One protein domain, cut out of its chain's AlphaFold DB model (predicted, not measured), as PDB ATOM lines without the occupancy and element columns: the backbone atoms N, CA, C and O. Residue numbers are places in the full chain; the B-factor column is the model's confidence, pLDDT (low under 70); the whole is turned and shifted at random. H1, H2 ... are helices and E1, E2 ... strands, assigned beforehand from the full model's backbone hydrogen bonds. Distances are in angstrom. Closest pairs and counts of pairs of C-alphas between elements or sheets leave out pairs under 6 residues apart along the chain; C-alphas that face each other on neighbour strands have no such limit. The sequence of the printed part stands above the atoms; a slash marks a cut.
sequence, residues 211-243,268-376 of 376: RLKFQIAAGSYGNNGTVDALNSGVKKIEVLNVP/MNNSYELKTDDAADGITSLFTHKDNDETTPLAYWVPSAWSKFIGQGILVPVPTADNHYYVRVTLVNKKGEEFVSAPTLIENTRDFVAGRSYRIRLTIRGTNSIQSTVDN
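Overview. This is residues 211 to 243 and 268 to 376 of the 376 residues of an uncharacterized protein of Prevotella sp. CAG:1092 (UniProt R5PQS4). Two strongly twisted four-stranded sheets lie face to face as a sandwich, with one very short helix, H1, at one end and a small two-stranded hairpin, E4 and E5, reaching out on one side. The sheet E6, E1, E9, E10 makes one layer and the sheet E3, E2, E7, E8 the other; two long stretches without named elements run round them. The printed part has 142 residues with ten named strands and one named helix, in the order E1 H1 E2 E3 E4 E5 E6 E7 E8 E9 E10. The first sheet is mixed, with E1 and E9 parallel, and the second is antiparallel. The class is mostly strand, though only 68 residues, under half, are in named elements; the whole is compact, with a radius of gyration of the C-alphas of 15.1 A, and spans 43 by 42 by 28 A.

Along the chain. E1, residues 211 to 218, is 23.1 A long and begins with C-alpha 211 at (282.439, 154.273, 373.472). H1 is residues 227 to 230. E2, residues 232 to 240, is 22.3 A long and bends by 58 degrees at residue 235. After the cut come three short strands, E3, residues 271 to 273, E4, residues 277 to 279, and E5, residues 282 to 284. E6, residues 308 to 317, is 24.8 A long, begins with C-alpha 308 at (269.636, 164.774, 370.934) and bends by 66 degrees at residue 311. E7, residues 326 to 333, is 23.2 A long, and E8 is residues 338 to 340. E9, residues 357 to 366, is 27.4 A long. E10, residues 369 to 375, is 19.8 A long and ends with C-alpha 375 at (282.918, 166.995, 373.726).

Arrangement. In the first sheet, E6 and E10 are the edge strands. E1 is antiparallel to E6 at 149 degrees, with N 212 and O 314 at 2.8 A, within hydrogen-bond range. E1 is parallel to E9 at 27 degrees, with N 213 and O 358 at 2.8 A. E9 and E10 form a hairpin, with N 361 and O 373 at 2.8 A. In the second sheet, E3 and E8 are the edge strands. E2 is antiparallel to E3, with N 239 and O 272 at 2.9 A, and to E7, with N 233 and O 332 at 2.8 A. E7 and E8 form a hairpin, with N 331 and O 339 at 2.8 A. Residues 233 to 234 of E2 also pair, antiparallel, with residues 300 to 301. The two sheets form a sandwich, two sheets face to face, 10.0 A centre to centre where they face each other, their strands at 32 degrees. E7 and E9 are near each other, with 8 pairs of C-alphas within 10 A. H1 stands at the first sheet's level, at a height of 1.0 A; the closest C-alphas of H1 and E9 are those of Ala 229 and Gly 366, 4.2 A apart. H1 is too short for an O i to N i+4 pair; its one O i to N i+3 pair is within range. The hairpin E4 and E5 has N 279 and O 282 at 3.1 A; the closest C-alphas of E4 and E6 are those of Asp 277 and Gly 311, 6.4 A apart, while E5 and E6 are apart.

Size, cuts and confidence. The two C-alphas farthest apart are those of Glu 294 and Ala 321, 46.4 A. Residues 244 to 267 are not printed, and C-alphas 243 and 268 are 8.5 A apart across the cut, in the link E2 to E3. The long links are E5 to E6, residues 285 to 307, and E8 to E9, residues 341 to 356. Mean pLDDT of the printed part is 80.4; it is under 70 in 29 residues, among them 276 to 291, 367 to 370 and 372 to 376.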
ATOM      1  N   ARG A 211     283.732 154.071 374.143       91.81
ATOM      2  CA  ARG A 211     282.439 154.273 373.472       91.81
ATOM      3  C   ARG A 211     282.359 155.660 372.853       91.81
ATOM      4  O   ARG A 211     282.575 156.654 373.538       91.81
ATOM      5  N   LEU A 212     281.953 155.744 371.594       92.56
ATOM      6  CA  LEU A 212     281.634 156.987 370.897       92.56
ATOM      7  C   LEU A 212     280.113 157.163 370.873       92.56
ATOM      8  O   LEU A 212     279.401 156.377 370.251       92.56
ATOM      9  N   LYS A 213     279.592 158.168 371.582       90.88
ATOM     10  CA  LYS A 213     278.159 158.485 371.636       90.88
ATOM     11  C   LYS A 213     277.850 159.673 370.742       90.88
ATOM     12  O   LYS A 213     278.379 160.758 370.962       90.88
ATOM     13  N   PHE A 214     276.936 159.494 369.800       89.56
ATOM     14  CA  PHE A 214     276.612 160.522 368.820       89.56
ATOM     15  C   PHE A 214     275.437 161.373 369.282       89.56
ATOM     16  O   PHE A 214     274.414 160.866 369.743       89.56
ATOM     17  N   GLN A 215     275.599 162.683 369.157       89.38
ATOM     18  CA  GLN A 215     274.581 163.677 369.438       89.38
ATOM     19  C   GLN A 215     274.404 164.550 368.204       89.38
ATOM     20  O   GLN A 215     275.376 165.104 367.707       89.38
ATOM     21  N   ILE A 216     273.174 164.715 367.731       87.81
ATOM     22  CA  ILE A 216     272.894 165.575 366.580       87.81
ATOM     23  C   ILE A 216     272.353 166.927 367.029       87.81
ATOM     24  O   ILE A 216     271.617 167.008 368.014       87.81
ATOM     25  N   ALA A 217     272.712 167.983 366.306       87.38
ATOM     26  CA  ALA A 217     272.235 169.340 366.533       87.38
ATOM     27  C   ALA A 217     272.027 170.072 365.202       87.38
ATOM     28  O   ALA A 217     272.812 169.900 364.267       87.38
ATOM     29  N   ALA A 218     271.004 170.924 365.135       87.62
ATOM     30  CA  ALA A 218     270.828 171.842 364.017       87.62
ATOM     31  C   ALA A 218     271.899 172.943 364.058       87.62
ATOM     32  O   ALA A 218     272.145 173.551 365.101       87.62
ATOM     33  N   GLY A 219     272.527 173.210 362.920       84.56
ATOM     34  CA  GLY A 219     273.416 174.344 362.699       84.56
ATOM     35  C   GLY A 219     272.846 175.283 361.645       84.56
ATOM     36  O   GLY A 219     272.047 174.876 360.806       84.56
ATOM     37  N   SER A 220     273.258 176.548 361.685       78.88
ATOM     38  CA  SER A 220     272.822 177.526 360.690       78.88
ATOM     39  C   SER A 220     273.637 177.437 359.398       78.88
ATOM     40  O   SER A 220     274.855 177.245 359.450       78.88
ATOM     41  N   TYR A 221     272.982 177.621 358.250       70.00
ATOM     42  CA  TYR A 221     273.632 177.709 356.940       70.00
ATOM     43  C   TYR A 221     273.221 178.985 356.203       70.00
ATOM     44  O   TYR A 221     272.055 179.178 355.858       70.00
ATOM     45  N   GLY A 222     274.190 179.873 355.958       68.25
ATOM     46  CA  GLY A 222     273.944 181.153 355.291       68.25
ATOM     47  C   GLY A 222     272.824 181.963 355.958       68.25
ATOM     48  O   GLY A 222     272.738 182.028 357.184       68.25
ATOM     49  N   ASN A 223     271.953 182.559 355.141       71.38
ATOM     50  CA  ASN A 223     270.848 183.406 355.606       71.38
ATOM     51  C   ASN A 223     269.581 182.620 356.001       71.38
ATOM     52  O   ASN A 223     268.658 183.214 356.551       71.38
ATOM     53  N   ASN A 224     269.526 181.305 355.759       65.75
ATOM     54  CA  ASN A 224     268.340 180.473 356.014       65.75
ATOM     55  C   ASN A 224     268.221 179.994 357.470       65.75
ATOM     56  O   ASN A 224     267.335 179.201 357.799       65.75
ATOM     57  N   GLY A 225     269.108 180.442 358.362       76.94
ATOM     58  CA  GLY A 225     269.131 179.958 359.739       76.94
ATOM     59  C   GLY A 225     269.265 178.433 359.768       76.94
ATOM     60  O   GLY A 225     270.105 177.875 359.069       76.94
ATOM     61  N   THR A 226     268.445 177.757 360.574       81.69
ATOM     62  CA  THR A 226     268.450 176.292 360.743       81.69
ATOM     63  C   THR A 226     267.488 175.548 359.812       81.69
ATOM     64  O   THR A 226     267.411 174.326 359.893       81.69
ATOM     65  N   VAL A 227     266.759 176.233 358.923       83.00
ATOM     66  CA  VAL A 227     265.683 175.625 358.113       83.00
ATOM     67  C   VAL A 227     266.171 174.418 357.305       83.00
ATOM     68  O   VAL A 227     265.526 173.370 357.312       83.00
ATOM     69  N   ASP A 228     267.337 174.525 356.669       82.88
ATOM     70  CA  ASP A 228     267.900 173.444 355.849       82.88
ATOM     71  C   ASP A 228     268.319 172.233 356.699       82.88
ATOM     72  O   ASP A 228     268.133 171.080 356.298       82.88
ATOM     73  N   ALA A 229     268.813 172.480 357.915       84.69
ATOM     74  CA  ALA A 229     269.119 171.430 358.877       84.69
ATOM     75  C   ALA A 229     267.857 170.664 359.298       84.69
ATOM     76  O   ALA A 229     267.877 169.439 359.319       84.69
ATOM     77  N   LEU A 230     266.752 171.366 359.566       86.06
ATOM     78  CA  LEU A 230     265.474 170.762 359.984       86.06
ATOM     79  C   LEU A 230     264.783 169.962 358.874       86.06
ATOM     80  O   LEU A 230     263.933 169.120 359.154       86.06
ATOM     81  N   ASN A 231     265.161 170.194 357.618       86.44
ATOM     82  CA  ASN A 231     264.722 169.398 356.472       86.44
ATOM     83  C   ASN A 231     265.635 168.202 356.172       86.44
ATOM     84  O   ASN A 231     265.437 167.529 355.157       86.44
ATOM     85  N   SER A 232     266.617 167.937 357.036       86.69
ATOM     86  CA  SER A 232     267.554 166.824 356.918       86.69
ATOM     87  C   SER A 232     267.282 165.772 357.998       86.69
ATOM     88  O   SER A 232     266.975 166.094 359.148       86.69
ATOM     89  N   GLY A 233     267.435 164.503 357.637       86.44
ATOM     90  CA  GLY A 233     267.412 163.364 358.545       86.44
ATOM     91  C   GLY A 233     268.718 162.583 358.471       86.44
ATOM     92  O   GLY A 233     269.318 162.462 357.405       86.44
ATOM     93  N   VAL A 234     269.172 162.047 359.602       87.75
ATOM     94  CA  VAL A 234     270.319 161.133 359.658       87.75
ATOM     95  C   VAL A 234     269.838 159.720 359.368       87.75
ATOM     96  O   VAL A 234     269.043 159.169 360.127       87.75
ATOM     97  N   LYS A 235     270.331 159.140 358.274       85.94
ATOM     98  CA  LYS A 235     270.018 157.774 357.846       85.94
ATOM     99  C   LYS A 235     271.100 156.770 358.236       85.94
ATOM    100  O   LYS A 235     270.801 155.593 358.389       85.94
ATOM    101  N   LYS A 236     272.351 157.216 358.374       88.69
ATOM    102  CA  LYS A 236     273.483 156.355 358.735       88.69
ATOM    103  C   LYS A 236     274.566 157.146 359.452       88.69
ATOM    104  O   LYS A 236     274.847 158.278 359.062       88.69
ATOM    105  N   ILE A 237     275.200 156.532 360.447       90.88
ATOM    106  CA  ILE A 237     276.472 156.995 361.011       90.88
ATOM    107  C   ILE A 237     277.436 155.828 361.016       90.88
ATOM    108  O   ILE A 237     277.111 154.754 361.513       90.88
ATOM    109  N   GLU A 238     278.626 156.072 360.495       93.69
ATOM    110  CA  GLU A 238     279.707 155.109 360.415       93.69
ATOM    111  C   GLU A 238     280.956 155.679 361.078       93.69
ATOM    112  O   GLU A 238     281.274 156.861 360.912       93.69
ATOM    113  N   VAL A 239     281.683 154.826 361.792       95.38
ATOM    114  CA  VAL A 239     283.057 155.094 362.218       95.38
ATOM    115  C   VAL A 239     283.979 154.260 361.346       95.38
ATOM    116  O   VAL A 239     283.868 153.039 361.325       95.38
ATOM    117  N   LEU A 240     284.850 154.932 360.604       95.81
ATOM    118  CA  LEU A 240     285.789 154.351 359.651       95.81
ATOM    119  C   LEU A 240     287.158 154.123 360.291       95.81
ATOM    120  O   LEU A 240     287.463 154.700 361.340       95.81
ATOM    121  N   ASN A 241     288.002 153.368 359.583       95.69
ATOM    122  CA  ASN A 241     289.359 153.026 360.006       95.69
ATOM    123  C   ASN A 241     289.384 152.201 361.301       95.69
ATOM    124  O   ASN A 241     290.192 152.411 362.207       95.69
ATOM    125  N   VAL A 242     288.426 151.285 361.402       95.44
ATOM    126  CA  VAL A 242     288.225 150.405 362.551       95.44
ATOM    127  C   VAL A 242     288.665 148.990 362.187       95.44
ATOM    128  O   VAL A 242     288.493 148.575 361.044       95.44
ATOM    129  N   PRO A 243     289.244 148.225 363.121       95.50
ATOM    130  CA  PRO A 243     289.625 146.845 362.830       95.50
ATOM    131  C   PRO A 243     288.389 145.965 362.588       95.50
ATOM    132  O   PRO A 243     287.304 146.298 363.035       95.50
ATOM    133  N   MET A 268     291.103 151.058 356.839       86.50
ATOM    134  CA  MET A 268     290.403 152.185 356.212       86.50
ATOM    135  C   MET A 268     289.199 151.757 355.363       86.50
ATOM    136  O   MET A 268     288.320 152.582 355.110       86.50
ATOM    137  N   ASN A 269     289.146 150.500 354.915       92.12
ATOM    138  CA  ASN A 269     288.019 149.970 354.149       92.12
ATOM    139  C   ASN A 269     286.904 149.427 355.045       92.12
ATOM    140  O   ASN A 269     285.812 149.151 354.547       92.12
ATOM    141  N   ASN A 270     287.161 149.290 356.344       95.56
ATOM    142  CA  ASN A 270     286.193 148.795 357.299       95.56
ATOM    143  C   ASN A 270     285.530 149.940 358.078       95.56
ATOM    144  O   ASN A 270     286.097 151.019 358.299       95.56
ATOM    145  N   SER A 271     284.293 149.691 358.493       95.56
ATOM    146  CA  SER A 271     283.481 150.653 359.220       95.56
ATOM    147  C   SER A 271     282.527 149.972 360.181       95.56
ATOM    148  O   SER A 271     281.888 148.985 359.822       95.56
ATOM    149  N   TYR A 272     282.346 150.565 361.353       94.25
ATOM    150  CA  TYR A 272     281.268 150.194 362.257       94.25
ATOM    151  C   TYR A 272     280.097 151.137 362.075       94.25
ATOM    152  O   TYR A 272     280.268 152.356 362.039       94.25
ATOM    153  N   GLU A 273     278.902 150.572 362.000       91.50
ATOM    154  CA  GLU A 273     277.668 151.320 361.829       91.50
ATOM    155  C   GLU A 273     276.965 151.516 363.173       91.50
ATOM    156  O   GLU A 273     276.835 150.593 363.979       91.50
ATOM    157  N   LEU A 274     276.496 152.739 363.418       88.00
ATOM    158  CA  LEU A 274     275.721 153.063 364.603       88.00
ATOM    159  C   LEU A 274     274.385 152.330 364.548       88.00
ATOM    160  O   LEU A 274     273.568 152.583 363.668       88.00
ATOM    161  N   LYS A 275     274.129 151.504 365.557       82.81
ATOM    162  CA  LYS A 275     272.847 150.822 365.707       82.81
ATOM    163  C   LYS A 275     271.908 151.591 366.640       82.81
ATOM    164  O   LYS A 275     272.357 152.230 367.604       82.81
ATOM    165  N   THR A 276     270.613 151.594 366.318       67.06
ATOM    166  CA  THR A 276     269.675 152.620 366.804       67.06
ATOM    167  C   THR A 276     268.659 152.142 367.829       67.06
ATOM    168  O   THR A 276     268.306 152.954 368.681       67.06
ATOM    169  N   ASP A 277     268.272 150.862 367.816       60.25
ATOM    170  CA  ASP A 277     267.287 150.306 368.754       60.25
ATOM    171  C   ASP A 277     267.807 149.060 369.492       60.25
ATOM    172  O   ASP A 277     268.515 148.227 368.925       60.25
ATOM    173  N   ASP A 278     267.379 148.925 370.752       46.59
ATOM    174  CA  ASP A 278     267.189 147.635 371.426       46.59
ATOM    175  C   ASP A 278     265.808 147.103 371.003       46.59
ATOM    176  O   ASP A 278     264.805 147.368 371.670       46.59
ATOM    177  N   ALA A 279     265.702 146.408 369.867       40.41
ATOM    178  CA  ALA A 279     264.477 145.659 369.600       40.41
ATOM    179  C   ALA A 279     264.441 144.421 370.513       40.41
ATOM    180  O   ALA A 279     265.482 143.893 370.907       40.41
ATOM    181  N   ALA A 280     263.240 143.931 370.836       35.72
ATOM    182  CA  ALA A 280     263.054 142.735 371.667       35.72
ATOM    183  C   ALA A 280     263.768 141.480 371.109       35.72
ATOM    184  O   ALA A 280     264.095 140.579 371.878       35.72
ATOM    185  N   ASP A 281     264.071 141.474 369.804       35.84
ATOM    186  CA  ASP A 281     264.743 140.395 369.070       35.84
ATOM    187  C   ASP A 281     266.222 140.697 368.729       35.84
ATOM    188  O   ASP A 281     266.843 139.979 367.947       35.84
ATOM    189  N   GLY A 282     266.810 141.752 369.310       44.09
ATOM    190  CA  GLY A 282     268.216 142.130 369.119       44.09
ATOM    191  C   GLY A 282     268.427 143.558 368.610       44.09
ATOM    192  O   GLY A 282     267.492 144.327 368.398       44.09
ATOM    193  N   ILE A 283     269.698 143.932 368.434       45.81
ATOM    194  CA  ILE A 283     270.093 145.285 368.029       45.81
ATOM    195  C   ILE A 283     269.846 145.470 366.518       45.81
ATOM    196  O   ILE A 283     270.481 144.792 365.707       45.81
ATOM    197  N   THR A 284     268.969 146.400 366.121       49.84
ATOM    198  CA  THR A 284     268.666 146.679 364.702       49.84
ATOM    199  C   THR A 284     269.540 147.811 364.145       49.84
ATOM    200  O   THR A 284     269.819 148.809 364.815       49.84
ATOM    201  N   SER A 285     269.987 147.666 362.892       50.69
ATOM    202  CA  SER A 285     270.755 148.686 362.152       50.69
ATOM    203  C   SER A 285     269.880 149.765 361.504       50.69
ATOM    204  O   SER A 285     270.391 150.677 360.865       50.69
ATOM    205  N   LEU A 286     268.555 149.664 361.625       55.97
ATOM    206  CA  LEU A 286     267.623 150.509 360.889       55.97
ATOM    207  C   LEU A 286     267.029 151.581 361.798       55.97
ATOM    208  O   LEU A 286     266.403 151.272 362.810       55.97
ATOM    209  N   PHE A 287     267.158 152.844 361.386       63.88
ATOM    210  CA  PHE A 287     266.400 153.941 361.979       63.88
ATOM    211  C   PHE A 287     264.904 153.686 361.757       63.88
ATOM    212  O   PHE A 287     264.454 153.528 360.628       63.88
ATOM    213  N   THR A 288     264.127 153.655 362.835       58.19
ATOM    214  CA  THR A 288     262.685 153.343 362.815       58.19
ATOM    215  C   THR A 288     261.786 154.581 362.873       58.19
ATOM    216  O   THR A 288     260.563 154.472 362.835       58.19
ATOM    217  N   HIS A 289     262.375 155.775 362.953       63.66
ATOM    218  CA  HIS A 289     261.640 157.020 363.156       63.66
ATOM    219  C   HIS A 289     261.243 157.664 361.817       63.66
ATOM    220  O   HIS A 289     262.058 157.762 360.899       63.66
ATOM    221  N   LYS A 290     259.991 158.127 361.724       59.22
ATOM    222  CA  LYS A 290     259.492 159.007 360.655       59.22
ATOM    223  C   LYS A 290     259.409 160.449 361.160       59.22
ATOM    224  O   LYS A 290     259.363 160.674 362.371       59.22
ATOM    225  N   ASP A 291     259.391 161.413 360.244       64.75
ATOM    226  CA  ASP A 291     258.951 162.773 360.575       64.75
ATOM    227  C   ASP A 291     257.432 162.757 360.845       64.75
ATOM    228  O   ASP A 291     256.767 161.740 360.643       64.75
ATOM    229  N   ASN A 292     256.849 163.889 361.245       70.00
ATOM    230  CA  ASN A 292     255.396 164.026 361.430       70.00
ATOM    231  C   ASN A 292     254.570 163.695 360.166       70.00
ATOM    232  O   ASN A 292     253.355 163.542 360.247       70.00
ATOM    233  N   ASP A 293     255.220 163.616 359.005       72.25
ATOM    234  CA  ASP A 293     254.643 163.204 357.731       72.25
ATOM    235  C   ASP A 293     255.025 161.746 357.418       72.25
ATOM    236  O   ASP A 293     256.201 161.414 357.232       72.25
ATOM    237  N   GLU A 294     254.021 160.869 357.318       68.31
ATOM    238  CA  GLU A 294     254.201 159.433 357.082       68.31
ATOM    239  C   GLU A 294     254.836 159.082 355.726       68.31
ATOM    240  O   GLU A 294     255.284 157.941 355.551       68.31
ATOM    241  N   THR A 295     254.887 160.034 354.788       74.88
ATOM    242  CA  THR A 295     255.522 159.879 353.469       74.88
ATOM    243  C   THR A 295     257.035 160.105 353.499       74.88
ATOM    244  O   THR A 295     257.725 159.786 352.528       74.88
ATOM    245  N   THR A 296     257.570 160.609 354.615       76.38
ATOM    246  CA  THR A 296     259.005 160.863 354.760       76.38
ATOM    247  C   THR A 296     259.818 159.576 354.936       76.38
ATOM    248  O   THR A 296     259.336 158.599 355.524       76.38
ATOM    249  N   PRO A 297     261.076 159.555 354.449       79.25
ATOM    250  CA  PRO A 297     261.988 158.444 354.690       79.25
ATOM    251  C   PRO A 297     262.213 158.186 356.181       79.25
ATOM    252  O   PRO A 297     262.224 159.107 357.001       79.25
ATOM    253  N   LEU A 298     262.482 156.923 356.506       81.56
ATOM    254  CA  LEU A 298     262.949 156.534 357.828       81.56
ATOM    255  C   LEU A 298     264.340 157.119 358.085       81.56
ATOM    256  O   LEU A 298     265.304 156.799 357.385       81.56
ATOM    257  N   ALA A 299     264.418 157.997 359.074       82.38
ATOM    258  CA  ALA A 299     265.630 158.695 359.456       82.38
ATOM    259  C   ALA A 299     265.456 159.325 360.834       82.38
ATOM    260  O   ALA A 299     264.351 159.556 361.323       82.38
ATOM    261  N   TYR A 300     266.575 159.685 361.445       82.94
ATOM    262  CA  TYR A 300     266.541 160.548 362.603       82.94
ATOM    263  C   TYR A 300     266.523 162.017 362.181       82.94
ATOM    264  O   TYR A 300     267.563 162.605 361.877       82.94
ATOM    265  N   TRP A 301     265.333 162.608 362.163       84.38
ATOM    266  CA  TRP A 301     265.134 164.006 361.784       84.38
ATOM    267  C   TRP A 301     265.786 164.965 362.779       84.38
ATOM    268  O   TRP A 301     265.716 164.777 363.999       84.38
ATOM    269  N   VAL A 302     266.463 165.985 362.249       84.31
ATOM    270  CA  VAL A 302     267.211 166.945 363.063       84.31
ATOM    271  C   VAL A 302     266.249 167.740 363.961       84.31
ATOM    272  O   VAL A 302     265.284 168.322 363.466       84.31
ATOM    273  N   PRO A 303     266.501 167.806 365.280       80.06
ATOM    274  CA  PRO A 303     265.621 168.496 366.220       80.06
ATOM    275  C   PRO A 303     265.693 170.026 366.087       80.06
ATOM    276  O   PRO A 303     266.752 170.598 365.832       80.06
ATOM    277  N   SER A 304     264.564 170.699 366.345       74.25
ATOM    278  CA  SER A 304     264.393 172.151 366.170       74.25
ATOM    279  C   SER A 304     265.043 173.040 367.228       74.25
ATOM    280  O   SER A 304     265.359 174.188 366.920       74.25
ATOM    281  N   ALA A 305     265.247 172.552 368.455       66.81
ATOM    282  CA  ALA A 305     265.644 173.421 369.571       66.81
ATOM    283  C   ALA A 305     266.737 172.860 370.496       66.81
ATOM    284  O   ALA A 305     267.291 173.609 371.297       66.81
ATOM    285  N   TRP A 306     267.066 171.570 370.425       73.88
ATOM    286  CA  TRP A 306     268.011 170.953 371.359       73.88
ATOM    287  C   TRP A 306     268.734 169.767 370.738       73.88
ATOM    288  O   TRP A 306     268.204 169.073 369.880       73.88
ATOM    289  N   SER A 307     269.962 169.529 371.183       80.12
ATOM    290  CA  SER A 307     270.801 168.450 370.679       80.12
ATOM    291  C   SER A 307     270.407 167.102 371.292       80.12
ATOM    292  O   SER A 307     270.370 166.980 372.519       80.12
ATOM    293  N   LYS A 308     270.171 166.071 370.476       81.50
ATOM    294  CA  LYS A 308     269.636 164.774 370.934       81.50
ATOM    295  C   LYS A 308     270.615 163.632 370.658       81.50
ATOM    296  O   LYS A 308     271.247 163.601 369.604       81.50
ATOM    297  N   PHE A 309     270.771 162.722 371.621       83.81
ATOM    298  CA  PHE A 309     271.569 161.508 371.431       83.81
ATOM    299  C   PHE A 309     270.856 160.534 370.496       83.81
ATOM    300  O   PHE A 309     269.628 160.406 370.541       83.81
ATOM    301  N   ILE A 310     271.641 159.842 369.678       80.50
ATOM    302  CA  ILE A 310     271.150 158.856 368.720       80.50
ATOM    303  C   ILE A 310     271.860 157.521 368.889       80.50
ATOM    304  O   ILE A 310     273.082 157.462 369.044       80.50
ATOM    305  N   GLY A 311     271.053 156.462 368.860       78.56
ATOM    306  CA  GLY A 311     271.479 155.081 369.011       78.56
ATOM    307  C   GLY A 311     272.258 154.781 370.288       78.56
ATOM    308  O   GLY A 311     272.301 155.557 371.248       78.56
ATOM    309  N   GLN A 312     272.893 153.614 370.283       76.69
ATOM    310  CA  GLN A 312     273.655 153.119 371.425       76.69
ATOM    311  C   GLN A 312     275.106 153.621 371.422       76.69
ATOM    312  O   GLN A 312     275.851 153.375 372.361       76.69
ATOM    313  N   GLY A 313     275.545 154.375 370.422       87.19
ATOM    314  CA  GLY A 313     276.969 154.653 370.236       87.19
ATOM    315  C   GLY A 313     277.744 153.426 369.748       87.19
ATOM    316  O   GLY A 313     277.202 152.330 369.664       87.19
ATOM    317  N   ILE A 314     279.009 153.638 369.406       90.94
ATOM    318  CA  ILE A 314     279.881 152.632 368.790       90.94
ATOM    319  C   ILE A 314     281.061 152.374 369.722       90.94
ATOM    320  O   ILE A 314     281.663 153.320 370.235       90.94
ATOM    321  N   LEU A 315     281.388 151.106 369.945       92.44
ATOM    322  CA  LEU A 315     282.545 150.682 370.723       92.44
ATOM    323  C   LEU A 315     283.728 150.443 369.798       92.44
ATOM    324  O   LEU A 315     283.627 149.732 368.803       92.44
ATOM    325  N   VAL A 316     284.857 151.048 370.138       94.25
ATOM    326  CA  VAL A 316     286.097 150.942 369.370       94.25
ATOM    327  C   VAL A 316     287.273 150.748 370.322       94.25
ATOM    328  O   VAL A 316     287.239 151.258 371.449       94.25
ATOM    329  N   PRO A 317     288.338 150.043 369.905       94.31
ATOM    330  CA  PRO A 317     289.565 150.030 370.682       94.31
ATOM    331  C   PRO A 317     290.157 151.443 370.757       94.31
ATOM    332  O   PRO A 317     289.903 152.291 369.900       94.31
ATOM    333  N   VAL A 318     290.944 151.718 371.794       92.62
ATOM    334  CA  VAL A 318     291.643 153.005 371.905       92.62
ATOM    335  C   VAL A 318     292.632 153.126 370.736       92.62
ATOM    336  O   VAL A 318     293.404 152.189 370.517       92.62
ATOM    337  N   PRO A 319     292.602 154.223 369.960       89.56
ATOM    338  CA  PRO A 319     293.500 154.395 368.829       89.56
ATOM    339  C   PRO A 319     294.955 154.530 369.302       89.56
ATOM    340  O   PRO A 319     295.224 155.058 370.381       89.56
ATOM    341  N   THR A 320     295.899 154.051 368.492       83.81
ATOM    342  CA  THR A 320     297.333 154.322 368.672       83.81
ATOM    343  C   THR A 320     297.677 155.719 368.148       83.81
ATOM    344  O   THR A 320     296.876 156.320 367.444       83.81
ATOM    345  N   ALA A 321     298.872 156.239 368.449       79.81
ATOM    346  CA  ALA A 321     299.287 157.579 368.007       79.81
ATOM    347  C   ALA A 321     299.213 157.780 366.479       79.81
ATOM    348  O   ALA A 321     298.912 158.874 366.011       79.81
ATOM    349  N   ASP A 322     299.442 156.713 365.711       81.94
ATOM    350  CA  ASP A 322     299.416 156.745 364.245       81.94
ATOM    351  C   ASP A 322     298.037 156.403 363.660       81.94
ATOM    352  O   ASP A 322     297.821 156.535 362.456       81.94
ATOM    353  N   ASN A 323     297.091 155.955 364.493       85.75
ATOM    354  CA  ASN A 323     295.768 155.543 364.053       85.75
ATOM    355  C   ASN A 323     294.710 156.562 364.472       85.75
ATOM    356  O   ASN A 323     294.643 156.960 365.627       85.75
ATOM    357  N   HIS A 324     293.820 156.925 363.557       90.44
ATOM    358  CA  HIS A 324     292.730 157.841 363.863       90.44
ATOM    359  C   HIS A 324     291.409 157.330 363.308       90.44
ATOM    360  O   HIS A 324     291.355 156.775 362.211       90.44
ATOM    361  N   TYR A 325     290.332 157.557 364.054       94.81
ATOM    362  CA  TYR A 325     288.988 157.242 363.597       94.81
ATOM    363  C   TYR A 325     288.365 158.424 362.870       94.81
ATOM    364  O   TYR A 325     288.594 159.584 363.218       94.81
ATOM    365  N   TYR A 326     287.518 158.114 361.897       93.69
ATOM    366  CA  TYR A 326     286.770 159.111 361.142       93.69
ATOM    367  C   TYR A 326     285.286 158.811 361.240       93.69
ATOM    368  O   TYR A 326     284.888 157.652 361.218       93.69
ATOM    369  N   VAL A 327     284.459 159.845 361.310       94.12
ATOM    370  CA  VAL A 327     283.009 159.707 361.212       94.12
ATOM    371  C   VAL A 327     282.557 160.010 359.789       94.12
ATOM    372  O   VAL A 327     282.987 160.994 359.184       94.12
ATOM    373  N   ARG A 328     281.664 159.176 359.264       92.56
ATOM    374  CA  ARG A 328     280.931 159.414 358.020       92.56
ATOM    375  C   ARG A 328     279.441 159.310 358.299       92.56
ATOM    376  O   ARG A 328     278.986 158.413 358.999       92.56
ATOM    377  N   VAL A 329     278.682 160.259 357.774       91.44
ATOM    378  CA  VAL A 329     277.237 160.369 357.997       91.44
ATOM    379  C   VAL A 329     276.520 160.377 356.654       91.44
ATOM    380  O   VAL A 329     276.890 161.159 355.772       91.44
ATOM    381  N   THR A 330     275.479 159.558 356.530       90.94
ATOM    382  CA  THR A 330     274.527 159.617 355.415       90.94
ATOM    383  C   THR A 330     273.295 160.385 355.865       90.94
ATOM    384  O   THR A 330     272.613 159.991 356.815       90.94
ATOM    385  N   LEU A 331     273.023 161.491 355.182       88.88
ATOM    386  CA  LEU A 331     271.835 162.312 355.350       88.88
ATOM    387  C   LEU A 331     270.803 161.991 354.273       88.88
ATOM    388  O   LEU A 331     271.140 161.505 353.196       88.88
ATOM    389  N   VAL A 332     269.549 162.312 354.561       86.69
ATOM    390  CA  VAL A 332     268.440 162.254 353.613       86.69
ATOM    391  C   VAL A 332     267.576 163.503 353.766       86.69
ATOM    392  O   VAL A 332     267.431 164.014 354.878       86.69
ATOM    393  N   ASN A 333     267.006 164.025 352.680       87.12
ATOM    394  CA  ASN A 333     265.973 165.064 352.775       87.12
ATOM    395  C   ASN A 333     264.555 164.478 352.788       87.12
ATOM    396  O   ASN A 333     264.341 163.287 352.568       87.12
ATOM    397  N   LYS A 334     263.548 165.336 352.989       85.44
ATOM    398  CA  LYS A 334     262.127 164.931 352.983       85.44
ATOM    399  C   LYS A 334     261.640 164.326 351.659       85.44
ATOM    400  O   LYS A 334     260.613 163.662 351.657       85.44
ATOM    401  N   LYS A 335     262.368 164.523 350.553       85.38
ATOM    402  CA  LYS A 335     262.067 163.928 349.241       85.38
ATOM    403  C   LYS A 335     262.702 162.548 349.040       85.38
ATOM    404  O   LYS A 335     262.431 161.910 348.029       85.38
ATOM    405  N   GLY A 336     263.542 162.090 349.971       83.50
ATOM    406  CA  GLY A 336     264.256 160.818 349.859       83.50
ATOM    407  C   GLY A 336     265.610 160.889 349.158       83.50
ATOM    408  O   GLY A 336     266.211 159.845 348.933       83.50
ATOM    409  N   GLU A 337     266.116 162.078 348.832       87.12
ATOM    410  CA  GLU A 337     267.448 162.219 348.237       87.12
ATOM    411  C   GLU A 337     268.518 162.051 349.319       87.12
ATOM    412  O   GLU A 337     268.459 162.707 350.363       87.12
ATOM    413  N   GLU A 338     269.490 161.176 349.064       88.94
ATOM    414  CA  GLU A 338     270.572 160.860 349.996       88.94
ATOM    415  C   GLU A 338     271.843 161.653 349.705       88.94
ATOM    416  O   GLU A 338     272.211 161.897 348.556       88.94
ATOM    417  N   PHE A 339     272.558 161.993 350.772       87.69
ATOM    418  CA  PHE A 339     273.868 162.615 350.709       87.69
ATOM    419  C   PHE A 339     274.821 161.934 351.685       87.69
ATOM    420  O   PHE A 339     274.532 161.822 352.875       87.69
ATOM    421  N   VAL A 340     275.991 161.530 351.198       89.69
ATOM    422  CA  VAL A 340     277.053 160.957 352.025       89.69
ATOM    423  C   VAL A 340     278.109 162.028 352.270       89.69
ATOM    424  O   VAL A 340     278.697 162.565 351.333       89.69
ATOM    425  N   SER A 341     278.348 162.345 353.539       88.62
ATOM    426  CA  SER A 341     279.391 163.300 353.924       88.62
ATOM    427  C   SER A 341     280.800 162.760 353.681       88.62
ATOM    428  O   SER A 341     281.043 161.551 353.684       88.62
ATOM    429  N   ALA A 342     281.755 163.675 353.503       87.94
ATOM    430  CA  ALA A 342     283.165 163.319 353.552       87.94
ATOM    431  C   ALA A 342     283.540 162.831 354.970       87.94
ATOM    432  O   ALA A 342     283.040 163.390 355.953       87.94
ATOM    433  N   PRO A 343     284.431 161.830 355.096       90.75
ATOM    434  CA  PRO A 343     284.970 161.416 356.386       90.75
ATOM    435  C   PRO A 343     285.551 162.599 357.159       90.75
ATOM    436  O   PRO A 343     286.386 163.335 356.637       90.75
ATOM    437  N   THR A 344     285.126 162.770 358.409       90.56
ATOM    438  CA  THR A 344     285.660 163.806 359.299       90.56
ATOM    439  C   THR A 344     286.412 163.164 360.452       90.56
ATOM    440  O   THR A 344     285.924 162.218 361.064       90.56
ATOM    441  N   LEU A 345     287.610 163.665 360.735       90.94
ATOM    442  CA  LEU A 345     288.470 163.158 361.797       90.94
ATOM    443  C   LEU A 345     287.804 163.312 363.174       90.94
ATOM    444  O   LEU A 345     287.242 164.361 363.495       90.94
ATOM    445  N   ILE A 346     287.883 162.265 363.992       91.00
ATOM    446  CA  ILE A 346     287.453 162.288 365.389       91.00
ATOM    447  C   ILE A 346     288.658 162.681 366.249       91.00
ATOM    448  O   ILE A 346     289.427 161.830 366.695       91.00
ATOM    449  N   GLU A 347     288.825 163.982 366.474       83.44
ATOM    450  CA  GLU A 347     289.897 164.521 367.317       83.44
ATOM    451  C   GLU A 347     289.444 164.664 368.768       83.44
ATOM    452  O   GLU A 347     288.369 165.196 369.038       83.44
ATOM    453  N   ASN A 348     290.287 164.268 369.718       80.00
ATOM    454  CA  ASN A 348     290.113 164.640 371.116       80.00
ATOM    455  C   ASN A 348     291.288 165.512 371.555       80.00
ATOM    456  O   ASN A 348     292.444 165.219 371.273       80.00
ATOM    457  N   THR A 349     290.979 166.591 372.271       73.62
ATOM    458  CA  THR A 349     291.985 167.490 372.868       73.62
ATOM    459  C   THR A 349     292.803 166.815 373.971       73.62
ATOM    460  O   THR A 349     293.819 167.351 374.406       73.62
ATOM    461  N   ARG A 350     292.343 165.655 374.449       79.19
ATOM    462  CA  ARG A 350     293.022 164.774 375.399       79.19
ATOM    463  C   ARG A 350     293.126 163.374 374.813       79.19
ATOM    464  O   ARG A 350     292.335 163.008 373.948       79.19
ATOM    465  N   ASP A 351     294.019 162.567 375.371       85.62
ATOM    466  CA  ASP A 351     294.141 161.169 374.974       85.62
ATOM    467  C   ASP A 351     292.852 160.383 375.247       85.62
ATOM    468  O   ASP A 351     292.163 160.552 376.267       85.62
ATOM    469  N   PHE A 352     292.532 159.489 374.316       90.38
ATOM    470  CA  PHE A 352     291.475 158.508 374.496       90.38
ATOM    471  C   PHE A 352     291.886 157.457 375.535       90.38
ATOM    472  O   PHE A 352     293.034 157.029 375.602       90.38
ATOM    473  N   VAL A 353     290.928 157.025 376.355       90.19
ATOM    474  CA  VAL A 353     291.152 156.086 377.458       90.19
ATOM    475  C   VAL A 353     290.090 154.996 377.410       90.19
ATOM    476  O   VAL A 353     288.898 155.274 377.260       90.19
ATOM    477  N   ALA A 354     290.526 153.749 377.577       90.44
ATOM    478  CA  ALA A 354     289.633 152.604 377.676       90.44
ATOM    479  C   ALA A 354     288.683 152.745 378.878       90.44
ATOM    480  O   ALA A 354     289.029 153.318 379.913       90.44
ATOM    481  N   GLY A 355     287.464 152.234 378.736       86.12
ATOM    482  CA  GLY A 355     286.410 152.348 379.740       86.12
ATOM    483  C   GLY A 355     285.765 153.733 379.842       86.12
ATOM    484  O   GLY A 355     285.086 154.046 380.821       86.12
ATOM    485  N   ARG A 356     285.971 154.607 378.849       87.38
ATOM    486  CA  ARG A 356     285.317 155.921 378.789       87.38
ATOM    487  C   ARG A 356     284.345 156.025 377.627       87.38
ATOM    488  O   ARG A 356     284.466 155.341 376.615       87.38
ATOM    489  N   SER A 357     283.354 156.894 377.806       89.12
ATOM    490  CA  SER A 357     282.417 157.289 376.757       89.12
ATOM    491  C   SER A 357     282.693 158.730 376.352       89.12
ATOM    492  O   SER A 357     282.758 159.595 377.220       89.12
ATOM    493  N   TYR A 358     282.802 158.979 375.054       90.00
ATOM    494  CA  TYR A 358     283.073 160.286 374.465       90.00
ATOM    495  C   TYR A 358     281.865 160.753 373.670       90.00
ATOM    496  O   TYR A 358     281.225 159.958 372.975       90.00
ATOM    497  N   ARG A 359     281.527 162.036 373.779       90.69
ATOM    498  CA  ARG A 359     280.396 162.613 373.058       90.69
ATOM    499  C   ARG A 359     280.880 163.195 371.739       90.69
ATOM    500  O   ARG A 359     281.722 164.081 371.717       90.69
ATOM    501  N   ILE A 360     280.291 162.742 370.642       91.25
ATOM    502  CA  ILE A 360     280.528 163.256 369.296       91.25
ATOM    503  C   ILE A 360     279.315 164.085 368.896       91.25
ATOM    504  O   ILE A 360     278.240 163.539 368.639       91.25
ATOM    505  N   ARG A 361     279.465 165.408 368.875       90.06
ATOM    506  CA  ARG A 361     278.424 166.323 368.414       90.06
ATOM    507  C   ARG A 361     278.527 166.488 366.903       90.06
ATOM    508  O   ARG A 361     279.543 166.932 366.383       90.06
ATOM    509  N   LEU A 362     277.447 166.157 366.211       89.38
ATOM    510  CA  LEU A 362     277.265 166.330 364.777       89.38
ATOM    511  C   LEU A 362     276.339 167.525 364.548       89.38
ATOM    512  O   LEU A 362     275.133 167.455 364.793       89.38
ATOM    513  N   THR A 363     276.906 168.636 364.097       88.81
ATOM    514  CA  THR A 363     276.166 169.837 363.714       88.81
ATOM    515  C   THR A 363     275.814 169.760 362.236       88.81
ATOM    516  O   THR A 363     276.671 169.919 361.365       88.81
ATOM    517  N   ILE A 364     274.537 169.528 361.951       86.38
ATOM    518  CA  ILE A 364     273.999 169.418 360.594       86.38
ATOM    519  C   ILE A 364     273.509 170.800 360.184       86.38
ATOM    520  O   ILE A 364     272.664 171.369 360.865       86.38
ATOM    521  N   ARG A 365     274.052 171.359 359.102       83.19
ATOM    522  CA  ARG A 365     273.670 172.687 358.587       83.19
ATOM    523  C   ARG A 365     272.707 172.601 357.393       83.19
ATOM    524  O   ARG A 365     272.050 173.574 357.058       83.19
ATOM    525  N   GLY A 366     272.610 171.426 356.783       73.94
ATOM    526  CA  GLY A 366     271.751 171.087 355.651       73.94
ATOM    527  C   GLY A 366     272.206 169.751 355.066       73.94
ATOM    528  O   GLY A 366     273.198 169.190 355.541       73.94
ATOM    529  N   THR A 367     271.542 169.251 354.021       63.97
ATOM    530  CA  THR A 367     271.859 167.917 353.477       63.97
ATOM    531  C   THR A 367     273.284 167.772 352.977       63.97
ATOM    532  O   THR A 367     273.767 166.656 352.967       63.97
ATOM    533  N   ASN A 368     273.974 168.864 352.634       64.75
ATOM    534  CA  ASN A 368     275.314 168.813 352.038       64.75
ATOM    535  C   ASN A 368     276.418 169.360 352.967       64.75
ATOM    536  O   ASN A 368     277.552 169.540 352.529       64.75
ATOM    537  N   SER A 369     276.106 169.682 354.230       65.44
ATOM    538  CA  SER A 369     277.053 170.337 355.145       65.44
ATOM    539  C   SER A 369     276.914 169.820 356.575       65.44
ATOM    540  O   SER A 369     275.927 170.103 357.260       65.44
ATOM    541  N   ILE A 370     277.963 169.154 357.062       64.62
ATOM    542  CA  ILE A 370     278.069 168.624 358.428       64.62
ATOM    543  C   ILE A 370     279.392 169.079 359.041       64.62
ATOM    544  O   ILE A 370     280.418 169.102 358.366       64.62
ATOM    545  N   GLN A 371     279.367 169.425 360.324       71.31
ATOM    546  CA  GLN A 371     280.555 169.642 361.144       71.31
ATOM    547  C   GLN A 371     280.499 168.698 362.350       71.31
ATOM    548  O   GLN A 371     279.462 168.618 363.005       71.31
ATOM    549  N   SER A 372     281.596 168.010 362.666       60.00
ATOM    550  CA  SER A 372     281.705 167.181 363.872       60.00
ATOM    551  C   SER A 372     282.656 167.801 364.893       60.00
ATOM    552  O   SER A 372     283.725 168.283 364.529       60.00
ATOM    553  N   THR A 373     282.286 167.759 366.171       67.81
ATOM    554  CA  THR A 373     283.145 168.147 367.299       67.81
ATOM    555  C   THR A 373     283.063 167.104 368.408       67.81
ATOM    556  O   THR A 373     282.007 166.507 368.626       67.81
ATOM    557  N   VAL A 374     284.161 166.883 369.128       63.00
ATOM    558  CA  VAL A 374     284.199 165.967 370.276       63.00
ATOM    559  C   VAL A 374     284.106 166.768 371.569       63.00
ATOM    560  O   VAL A 374     284.938 167.636 371.827       63.00
ATOM    561  N   ASP A 375     283.098 166.459 372.379       61.75
ATOM    562  CA  ASP A 375     282.918 166.995 373.726       61.75
ATOM    563  C   ASP A 375     283.322 165.909 374.745       61.75
ATOM    564  O   ASP A 375     282.913 164.747 374.622       61.75
ATOM    565  N   ASN A 376     284.118 166.282 375.753       47.44
ATOM    566  CA  ASN A 376     284.511 165.390 376.854       47.44
ATOM    567  C   ASN A 376     283.426 165.271 377.930       47.44
ATOM    568  O   ASN A 376     282.795 166.304 378.259       47.44
TER     569      ASN A 376